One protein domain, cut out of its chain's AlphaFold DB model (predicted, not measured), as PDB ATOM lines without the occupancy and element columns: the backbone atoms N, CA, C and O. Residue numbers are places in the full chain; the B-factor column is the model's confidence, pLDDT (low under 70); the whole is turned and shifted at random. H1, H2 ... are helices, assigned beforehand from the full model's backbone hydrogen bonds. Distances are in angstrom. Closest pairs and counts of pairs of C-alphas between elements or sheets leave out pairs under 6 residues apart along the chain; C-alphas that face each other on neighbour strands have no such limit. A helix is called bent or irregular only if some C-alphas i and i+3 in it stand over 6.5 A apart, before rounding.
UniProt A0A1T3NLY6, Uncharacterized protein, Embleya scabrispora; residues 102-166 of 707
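Overview. This is residues 102 to 166 of the 707 residues of an uncharacterized protein of Embleya scabrispora (UniProt A0A1T3NLY6). A loose set of four short helices, in which H1 stands between H2 and H4 and comes close to each at a few C-alphas, while H2 and H4 stay apart. H2, the four-residue H3, the link of residues 146 to 153 and H4 follow one another round an open U, with H1 between its arms and a long link of residues 117 to 127 running from H1 to H2. The printed part has 65 residues with four named helices, in the order H1, H2, H3, H4, and no named strand; the class is all helix. The whole is compact, with a radius of gyration of the C-alphas of 11.0 A, and spans 26 by 24 by 20 A.

Arrangement. From residue 102 the printed part leads into H1, residues 107 to 116, and then into H2, residues 128 to 138. H1 and H2 are close but not clearly touching; their closest C-alphas, those of Arg 108 and Val 131, are 7.4 A apart. They run opposite ways at a steep tilt of 62 degrees. H3, residues 142 to 145, only just touches H2, with 3 pairs of C-alphas within 8 A, the closest being those of Ala 135 and Thr 142 at 5.6 A. H1 and H3 are close but not clearly touching, with the closest C-alphas, those of Arg 108 and Phe 145, at 7.8 A. H4, residues 154 to 165, is also close to H1 but not clearly touching it: their closest C-alphas, those of Leu 110 and Ile 161, are 6.7 A apart. H1 and H4 run the same way at a steep tilt of 62 degrees. H4 is apart from H2 and from H3. In H1, H2 and H4 every O i to N i+4 pair is within hydrogen-bond range; H3 is too short for such a pair, and its one O i to N i+3 pair is within range.

Along the chain. H1 begins at C-alpha 107, (161.464, 141.624, 147.725), and measures 13.8 A from first to last C-alpha. H2 begins at C-alpha 128, (148.833, 136.498, 149.534), and measures 15.2 A. H3 is neither bent nor irregular, but only just: C-alphas 142 and 145 are 6.1 A apart. H4, the longest helix with 12 residues, measures 16.8 A and ends at C-alpha 165, (167.609, 152.516, 149.521).

Size, cuts and confidence. The two C-alphas farthest apart, those of Thr 143 and Gly 166, are 29.0 A apart, and the outline is rounded. The printed part has no cut. The link from H1 to H2 is long, with 11 residues; that from H2 to H3 is tight, with 3, and that from H3 to H4 is short, with 8. The mean pLDDT of the printed part, the model's own confidence, is 73.0, and 22 of the printed residues are under 70: residues 102 to 109, residue 138, residue 142 and residues 144 to 155.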
ATOM      1  N   GLY A 102     168.107 133.378 147.153       48.84
ATOM      2  CA  GLY A 102     168.290 134.366 148.227       48.84
ATOM      3  C   GLY A 102     168.037 135.836 147.851       48.84
ATOM      4  O   GLY A 102     167.992 136.678 148.744       48.84
ATOM      5  N   GLN A 103     167.896 136.178 146.563       54.06
ATOM      6  CA  GLN A 103     167.609 137.551 146.109       54.06
ATOM      7  C   GLN A 103     166.104 137.806 145.975       54.06
ATOM      8  O   GLN A 103     165.628 138.852 146.418       54.06
ATOM      9  N   ASN A 104     165.346 136.824 145.474       54.75
ATOM     10  CA  ASN A 104     163.883 136.914 145.348       54.75
ATOM     11  C   ASN A 104     163.199 137.075 146.712       54.75
ATOM     12  O   ASN A 104     162.189 137.760 146.849       54.75
ATOM     13  N   SER A 105     163.801 136.509 147.756       57.88
ATOM     14  CA  SER A 105     163.269 136.553 149.112       57.88
ATOM     15  C   SER A 105     163.394 137.927 149.799       57.88
ATOM     16  O   SER A 105     162.662 138.207 150.745       57.88
ATOM     17  N   ARG A 106     164.229 138.847 149.281       59.50
ATOM     18  CA  ARG A 106     164.379 140.235 149.788       59.50
ATOM     19  C   ARG A 106     163.254 141.178 149.359       59.50
ATOM     20  O   ARG A 106     163.113 142.267 149.911       59.50
ATOM     21  N   LEU A 107     162.457 140.769 148.376       65.06
ATOM     22  CA  LEU A 107     161.464 141.624 147.725       65.06
ATOM     23  C   LEU A 107     160.205 141.813 148.585       65.06
ATOM     24  O   LEU A 107     159.635 142.901 148.565       65.06
ATOM     25  N   ARG A 108     159.849 140.828 149.429       69.94
ATOM     26  CA  ARG A 108     158.808 140.982 150.470       69.94
ATOM     27  C   ARG A 108     159.154 142.123 151.445       69.94
ATOM     28  O   ARG A 108     158.402 143.093 151.476       69.94
ATOM     29  N   PRO A 109     160.297 142.092 152.168       69.38
ATOM     30  CA  PRO A 109     160.667 143.181 153.071       69.38
ATOM     31  C   PRO A 109     160.783 144.550 152.387       69.38
ATOM     32  O   PRO A 109     160.439 145.562 152.994       69.38
ATOM     33  N   LEU A 110     161.250 144.598 151.132       74.31
ATOM     34  CA  LEU A 110     161.352 145.845 150.367       74.31
ATOM     35  C   LEU A 110     159.972 146.431 150.029       74.31
ATOM     36  O   LEU A 110     159.769 147.636 150.174       74.31
ATOM     37  N   GLY A 111     159.019 145.590 149.614       74.31
ATOM     38  CA  GLY A 111     157.633 145.997 149.379       74.31
ATOM     39  C   GLY A 111     156.964 146.504 150.655       74.31
ATOM     40  O   GLY A 111     156.353 147.571 150.653       74.31
ATOM     41  N   THR A 112     157.165 145.801 151.773       78.44
ATOM     42  CA  THR A 112     156.643 146.212 153.080       78.44
ATOM     43  C   THR A 112     157.194 147.570 153.519       78.44
ATOM     44  O   THR A 112     156.415 148.433 153.907       78.44
ATOM     45  N   VAL A 113     158.503 147.815 153.412       82.44
ATOM     46  CA  VAL A 113     159.081 149.109 153.819       82.44
ATOM     47  C   VAL A 113     158.650 150.255 152.913       82.44
ATOM     48  O   VAL A 113     158.443 151.361 153.401       82.44
ATOM     49  N   ARG A 114     158.469 150.017 151.612       78.94
ATOM     50  CA  ARG A 114     157.984 151.055 150.693       78.94
ATOM     51  C   ARG A 114     156.516 151.411 150.909       78.94
ATOM     52  O   ARG A 114     156.165 152.575 150.766       78.94
ATOM     53  N   TYR A 115     155.682 150.428 151.246       78.19
ATOM     54  CA  TYR A 115     154.246 150.634 151.417       78.19
ATOM     55  C   TYR A 115     153.861 151.019 152.853       78.19
ATOM     56  O   TYR A 115     153.149 151.993 153.064       78.19
ATOM     57  N   LEU A 116     154.351 150.273 153.849       78.50
ATOM     58  CA  LEU A 116     154.040 150.478 155.269       78.50
ATOM     59  C   LEU A 116     155.058 151.364 155.992       78.50
ATOM     60  O   LEU A 116     154.792 151.774 157.113       78.50
ATOM     61  N   GLY A 117     156.243 151.613 155.424       81.31
ATOM     62  CA  GLY A 117     157.307 152.359 156.108       81.31
ATOM     63  C   GLY A 117     158.066 151.577 157.178       81.31
ATOM     64  O   GLY A 117     158.892 152.154 157.879       81.31
ATOM     65  N   THR A 118     157.795 150.283 157.353       85.75
ATOM     66  CA  THR A 118     158.442 149.434 158.364       85.75
ATOM     67  C   THR A 118     158.529 147.984 157.896       85.75
ATOM     68  O   THR A 118     157.888 147.604 156.917       85.75
ATOM     69  N   PHE A 119     159.337 147.172 158.573       83.88
ATOM     70  CA  PHE A 119     159.400 145.731 158.331       83.88
ATOM     71  C   PHE A 119     158.388 145.010 159.233       83.88
ATOM     72  O   PHE A 119     158.231 145.374 160.397       83.88
ATOM     73  N   LEU A 120     157.721 143.970 158.720       77.81
ATOM     74  CA  LEU A 120     156.854 143.123 159.547       77.81
ATOM     75  C   LEU A 120     157.689 142.340 160.569       77.81
ATOM     76  O   LEU A 120     158.792 141.891 160.251       77.81
ATOM     77  N   GLU A 121     157.142 142.145 161.774       72.19
ATOM     78  CA  GLU A 121     157.763 141.291 162.798       72.19
ATOM     79  C   GLU A 121     157.897 139.848 162.287       72.19
ATOM     80  O   GLU A 121     158.957 139.238 162.443       72.19
ATOM     81  N   ASN A 122     156.865 139.350 161.597       74.81
ATOM     82  CA  ASN A 122     156.936 138.151 160.778       74.81
ATOM     83  C   ASN A 122     156.817 138.518 159.283       74.81
ATOM     84  O   ASN A 122     155.754 138.931 158.825       74.81
ATOM     85  N   PRO A 123     157.888 138.347 158.489       71.75
ATOM     86  CA  PRO A 123     157.871 138.591 157.046       71.75
ATOM     87  C   PRO A 123     156.867 137.755 156.238       71.75
ATOM     88  O   PRO A 123     156.660 138.030 155.055       71.75
ATOM     89  N   GLU A 124     156.309 136.699 156.835       73.25
ATOM     90  CA  GLU A 124     155.313 135.830 156.205       73.25
ATOM     91  C   GLU A 124     153.881 136.364 156.348       73.25
ATOM     92  O   GLU A 124     153.021 135.933 155.592       73.25
ATOM     93  N   ASP A 125     153.644 137.377 157.190       76.62
ATOM     94  CA  ASP A 125     152.322 138.002 157.382       76.62
ATOM     95  C   ASP A 125     151.921 138.949 156.223       76.62
ATOM     96  O   ASP A 125     150.964 139.720 156.325       76.62
ATOM     97  N   VAL A 126     152.668 138.944 155.113       75.38
ATOM     98  CA  VAL A 126     152.324 139.707 153.903       75.38
ATOM     99  C   VAL A 126     151.114 139.041 153.231       75.38
ATOM    100  O   VAL A 126     151.210 137.854 152.930       75.38
ATOM    101  N   PRO A 127     150.016 139.770 152.932       79.19
ATOM    102  CA  PRO A 127     148.836 139.188 152.291       79.19
ATOM    103  C   PRO A 127     149.160 138.492 150.964       79.19
ATOM    104  O   PRO A 127     149.901 139.048 150.146       79.19
ATOM    105  N   ASP A 128     148.549 137.331 150.714       77.94
ATOM    106  CA  ASP A 128     148.833 136.498 149.534       77.94
ATOM    107  C   ASP A 128     148.651 137.260 148.214       77.94
ATOM    108  O   ASP A 128     149.510 137.189 147.342       77.94
ATOM    109  N   ALA A 129     147.629 138.117 148.113       77.88
ATOM    110  CA  ALA A 129     147.401 138.955 146.931       77.88
ATOM    111  C   ALA A 129     148.594 139.875 146.588       77.88
ATOM    112  O   ALA A 129     148.855 140.155 145.418       77.88
ATOM    113  N   VAL A 130     149.339 140.349 147.596       75.50
ATOM    114  CA  VAL A 130     150.549 141.166 147.393       75.50
ATOM    115  C   VAL A 130     151.714 140.288 146.941       75.50
ATOM    116  O   VAL A 130     152.502 140.700 146.092       75.50
ATOM    117  N   VAL A 131     151.821 139.075 147.491       76.31
ATOM    118  CA  VAL A 131     152.838 138.093 147.092       76.31
ATOM    119  C   VAL A 131     152.626 137.667 145.641       76.31
ATOM    120  O   VAL A 131     153.592 137.666 144.883       76.31
ATOM    121  N   ASP A 132     151.385 137.383 145.248       77.00
ATOM    122  CA  ASP A 132     150.995 137.010 143.886       77.00
ATOM    123  C   ASP A 132     151.322 138.124 142.887       77.00
ATOM    124  O   ASP A 132     151.980 137.882 141.876       77.00
ATOM    125  N   TYR A 133     150.960 139.366 143.217       75.00
ATOM    126  CA  TYR A 133     151.256 140.526 142.377       75.00
ATOM    127  C   TYR A 133     152.765 140.741 142.188       75.00
ATOM    128  O   TYR A 133     153.240 140.966 141.075       75.00
ATOM    129  N   VAL A 134     153.554 140.651 143.264       74.81
ATOM    130  CA  VAL A 134     155.014 140.816 143.184       74.81
ATOM    131  C   VAL A 134     155.660 139.639 142.442       74.81
ATOM    132  O   VAL A 134     156.572 139.852 141.646       74.81
ATOM    133  N   ALA A 135     155.173 138.415 142.651       75.50
ATOM    134  CA  ALA A 135     155.608 137.214 141.941       75.50
ATOM    135  C   ALA A 135     155.385 137.330 140.421       75.50
ATOM    136  O   ALA A 135     156.299 137.036 139.645       75.50
ATOM    137  N   GLU A 136     154.221 137.841 140.007       78.88
ATOM    138  CA  GLU A 136     153.881 138.105 138.605       78.88
ATOM    139  C   GLU A 136     154.806 139.159 137.977       78.88
ATOM    140  O   GLU A 136     155.387 138.917 136.920       78.88
ATOM    141  N   GLN A 137     155.024 140.293 138.655       75.00
ATOM    142  CA  GLN A 137     155.904 141.369 138.164       75.00
ATOM    143  C   GLN A 137     157.361 140.918 137.963       75.00
ATOM    144  O   GLN A 137     158.084 141.488 137.147       75.00
ATOM    145  N   LEU A 138     157.802 139.910 138.715       69.06
ATOM    146  CA  LEU A 138     159.176 139.410 138.716       69.06
ATOM    147  C   LEU A 138     159.356 138.113 137.908       69.06
ATOM    148  O   LEU A 138     160.483 137.637 137.776       69.06
ATOM    149  N   GLY A 139     158.269 137.526 137.396       73.19
ATOM    150  CA  GLY A 139     158.301 136.268 136.647       73.19
ATOM    151  C   GLY A 139     158.772 135.062 137.470       73.19
ATOM    152  O   GLY A 139     159.406 134.157 136.927       73.19
ATOM    153  N   VAL A 140     158.505 135.046 138.781       76.50
ATOM    154  CA  VAL A 140     158.929 133.972 139.699       76.50
ATOM    155  C   VAL A 140     157.734 133.339 140.409       76.50
ATOM    156  O   VAL A 140     156.772 134.034 140.708       76.50
ATOM    157  N   PRO A 141     157.771 132.029 140.717       73.25
ATOM    158  CA  PRO A 141     156.667 131.361 141.401       73.25
ATOM    159  C   PRO A 141     156.523 131.853 142.850       73.25
ATOM    160  O   PRO A 141     157.518 132.094 143.535       73.25
ATOM    161  N   THR A 142     155.291 131.931 143.355       69.94
ATOM    162  CA  THR A 142     154.954 132.396 144.721       69.94
ATOM    163  C   THR A 142     155.630 131.566 145.822       69.94
ATOM    164  O   THR A 142     156.025 132.088 146.868       69.94
ATOM    165  N   THR A 143     155.897 130.287 145.539       71.44
ATOM    166  CA  THR A 143     156.666 129.367 146.394       71.44
ATOM    167  C   THR A 143     158.113 129.807 146.618       71.44
ATOM    168  O   THR A 143     158.727 129.389 147.597       71.44
ATOM    169  N   ALA A 144     158.677 130.661 145.753       66.94
ATOM    170  CA  ALA A 144     160.041 131.181 145.887       66.94
ATOM    171  C   ALA A 144     160.234 132.061 147.130       66.94
ATOM    172  O   ALA A 144     161.368 132.379 147.489       66.94
ATOM    173  N   PHE A 145     159.143 132.448 147.786       65.12
ATOM    174  CA  PHE A 145     159.176 133.291 148.978       65.12
ATOM    175  C   PHE A 145     158.599 132.629 150.237       65.12
ATOM    176  O   PHE A 145     158.531 133.281 151.276       65.12
ATOM    177  N   ALA A 146     158.241 131.343 150.167       65.56
ATOM    178  CA  ALA A 146     157.883 130.540 151.334       65.56
ATOM    179  C   ALA A 146     159.126 130.196 152.185       65.56
ATOM    180  O   ALA A 146     160.209 129.969 151.642       65.56
ATOM    181  N   GLY A 147     158.976 130.145 153.515       66.88
ATOM    182  CA  GLY A 147     160.055 129.791 154.449       66.88
ATOM    183  C   GLY A 147     161.079 130.902 154.694       66.88
ATOM    184  O   GLY A 147     162.135 130.656 155.280       66.88
ATOM    185  N   TYR A 148     160.789 132.129 154.252       67.56
ATOM    186  CA  TYR A 148     161.659 133.283 154.462       67.56
ATOM    187  C   TYR A 148     161.796 133.649 155.947       67.56
ATOM    188  O   TYR A 148     162.872 134.067 156.377       67.56
ATOM    189  N   GLY A 149     160.745 133.440 156.752       61.66
ATOM    190  CA  GLY A 149     160.775 133.716 158.192       61.66
ATOM    191  C   GLY A 149     161.794 132.855 158.955       61.66
ATOM    192  O   GLY A 149     162.363 133.310 159.953       61.66
ATOM    193  N   ALA A 150     162.074 131.649 158.448       62.47
ATOM    194  CA  ALA A 150     162.989 130.668 159.034       62.47
ATOM    195  C   ALA A 150     164.458 130.814 158.584       62.47
ATOM    196  O   ALA A 150     165.320 130.091 159.079       62.47
ATOM    197  N   MET A 151     164.770 131.733 157.659       68.19
ATOM    198  CA  MET A 151     166.140 131.936 157.173       68.19
ATOM    199  C   MET A 151     166.987 132.749 158.164       68.19
ATOM    200  O   MET A 151     166.593 133.832 158.600       68.19
ATOM    201  N   GLU A 152     168.199 132.267 158.446       59.09
ATOM    202  CA  GLU A 152     169.161 132.896 159.369       59.09
ATOM    203  C   GLU A 152     169.580 134.312 158.907       59.09
ATOM    204  O   GLU A 152     169.708 135.231 159.712       59.09
ATOM    205  N   HIS A 153     169.657 134.532 157.588       65.62
ATOM    206  CA  HIS A 153     170.071 135.795 156.951       65.62
ATOM    207  C   HIS A 153     168.977 136.875 156.838       65.62
ATOM    208  O   HIS A 153     169.163 137.881 156.147       65.62
ATOM    209  N   ARG A 154     167.808 136.707 157.473       64.75
ATOM    210  CA  ARG A 154     166.702 137.681 157.352       64.75
ATOM    211  C   ARG A 154     167.063 139.079 157.875       64.75
ATOM    212  O   ARG A 154     166.579 140.075 157.339       64.75
ATOM    213  N   TRP A 155     167.922 139.152 158.893       64.62
ATOM    214  CA  TRP A 155     168.394 140.410 159.477       64.62
ATOM    215  C   TRP A 155     169.397 141.115 158.552       64.62
ATOM    216  O   TRP A 155     169.232 142.303 158.278       64.62
ATOM    217  N   ASP A 156     170.318 140.359 157.938       72.06
ATOM    218  CA  ASP A 156     171.239 140.869 156.909       72.06
ATOM    219  C   ASP A 156     170.485 141.485 155.725       72.06
ATOM    220  O   ASP A 156     170.938 142.440 155.097       72.06
ATOM    221  N   HIS A 157     169.313 140.946 155.383       76.00
ATOM    222  CA  HIS A 157     168.498 141.474 154.295       76.00
ATOM    223  C   HIS A 157     167.859 142.825 154.620       76.00
ATOM    224  O   HIS A 157     167.822 143.688 153.744       76.00
ATOM    225  N   GLN A 158     167.386 143.032 155.851       79.00
ATOM    226  CA  GLN A 158     166.836 144.324 156.271       79.00
ATOM    227  C   GLN A 158     167.912 145.411 156.258       79.00
ATOM    228  O   GLN A 158     167.668 146.506 155.751       79.00
ATOM    229  N   ASP A 159     169.116 145.100 156.741       79.38
ATOM    230  CA  ASP A 159     170.229 146.052 156.744       79.38
ATOM    231  C   ASP A 159     170.732 146.354 155.324       79.38
ATOM    232  O   ASP A 159     170.896 147.521 154.971       79.38
ATOM    233  N   ARG A 160     170.824 145.348 154.443       80.06
ATOM    234  CA  ARG A 160     171.156 145.569 153.021       80.06
ATOM    235  C   ARG A 160     170.110 146.412 152.289       80.06
ATOM    236  O   ARG A 160     170.472 147.231 151.449       80.06
ATOM    237  N   ILE A 161     168.820 146.228 152.585       81.69
ATOM    238  CA  ILE A 161     167.743 147.063 152.021       81.69
ATOM    239  C   ILE A 161     167.875 148.504 152.516       81.69
ATOM    240  O   ILE A 161     167.738 149.440 151.728       81.69
ATOM    241  N   ARG A 162     168.172 148.694 153.802       85.31
ATOM    242  CA  ARG A 162     168.380 150.026 154.370       85.31
ATOM    243  C   ARG A 162     169.530 150.766 153.701       85.31
ATOM    244  O   ARG A 162     169.329 151.896 153.268       85.31
ATOM    245  N   GLU A 163     170.689 150.126 153.573       84.81
ATOM    246  CA  GLU A 163     171.868 150.716 152.926       84.81
ATOM    247  C   GLU A 163     171.613 151.038 151.449       84.81
ATOM    248  O   GLU A 163     171.914 152.141 151.000       84.81
ATOM    249  N   ALA A 164     170.996 150.118 150.701       84.06
ATOM    250  CA  ALA A 164     170.767 150.295 149.266       84.06
ATOM    251  C   ALA A 164     169.734 151.389 148.934       84.06
ATOM    252  O   ALA A 164     169.856 152.052 147.906       84.06
ATOM    253  N   TYR A 165     168.713 151.577 149.778       81.94
ATOM    254  CA  TYR A 165     167.609 152.516 149.521       81.94
ATOM    255  C   TYR A 165     167.639 153.772 150.409       81.94
ATOM    256  O   TYR A 165     166.776 154.647 150.281       81.94
ATOM    257  N   GLY A 166     168.650 153.897 151.272       87.19
ATOM    258  CA  GLY A 166     168.860 155.055 152.137       87.19
ATOM    259  C   GLY A 166     167.876 155.148 153.304       87.19
ATOM    260  O   GLY A 166     167.527 156.257 153.699       87.19
TER     261      GLY A 166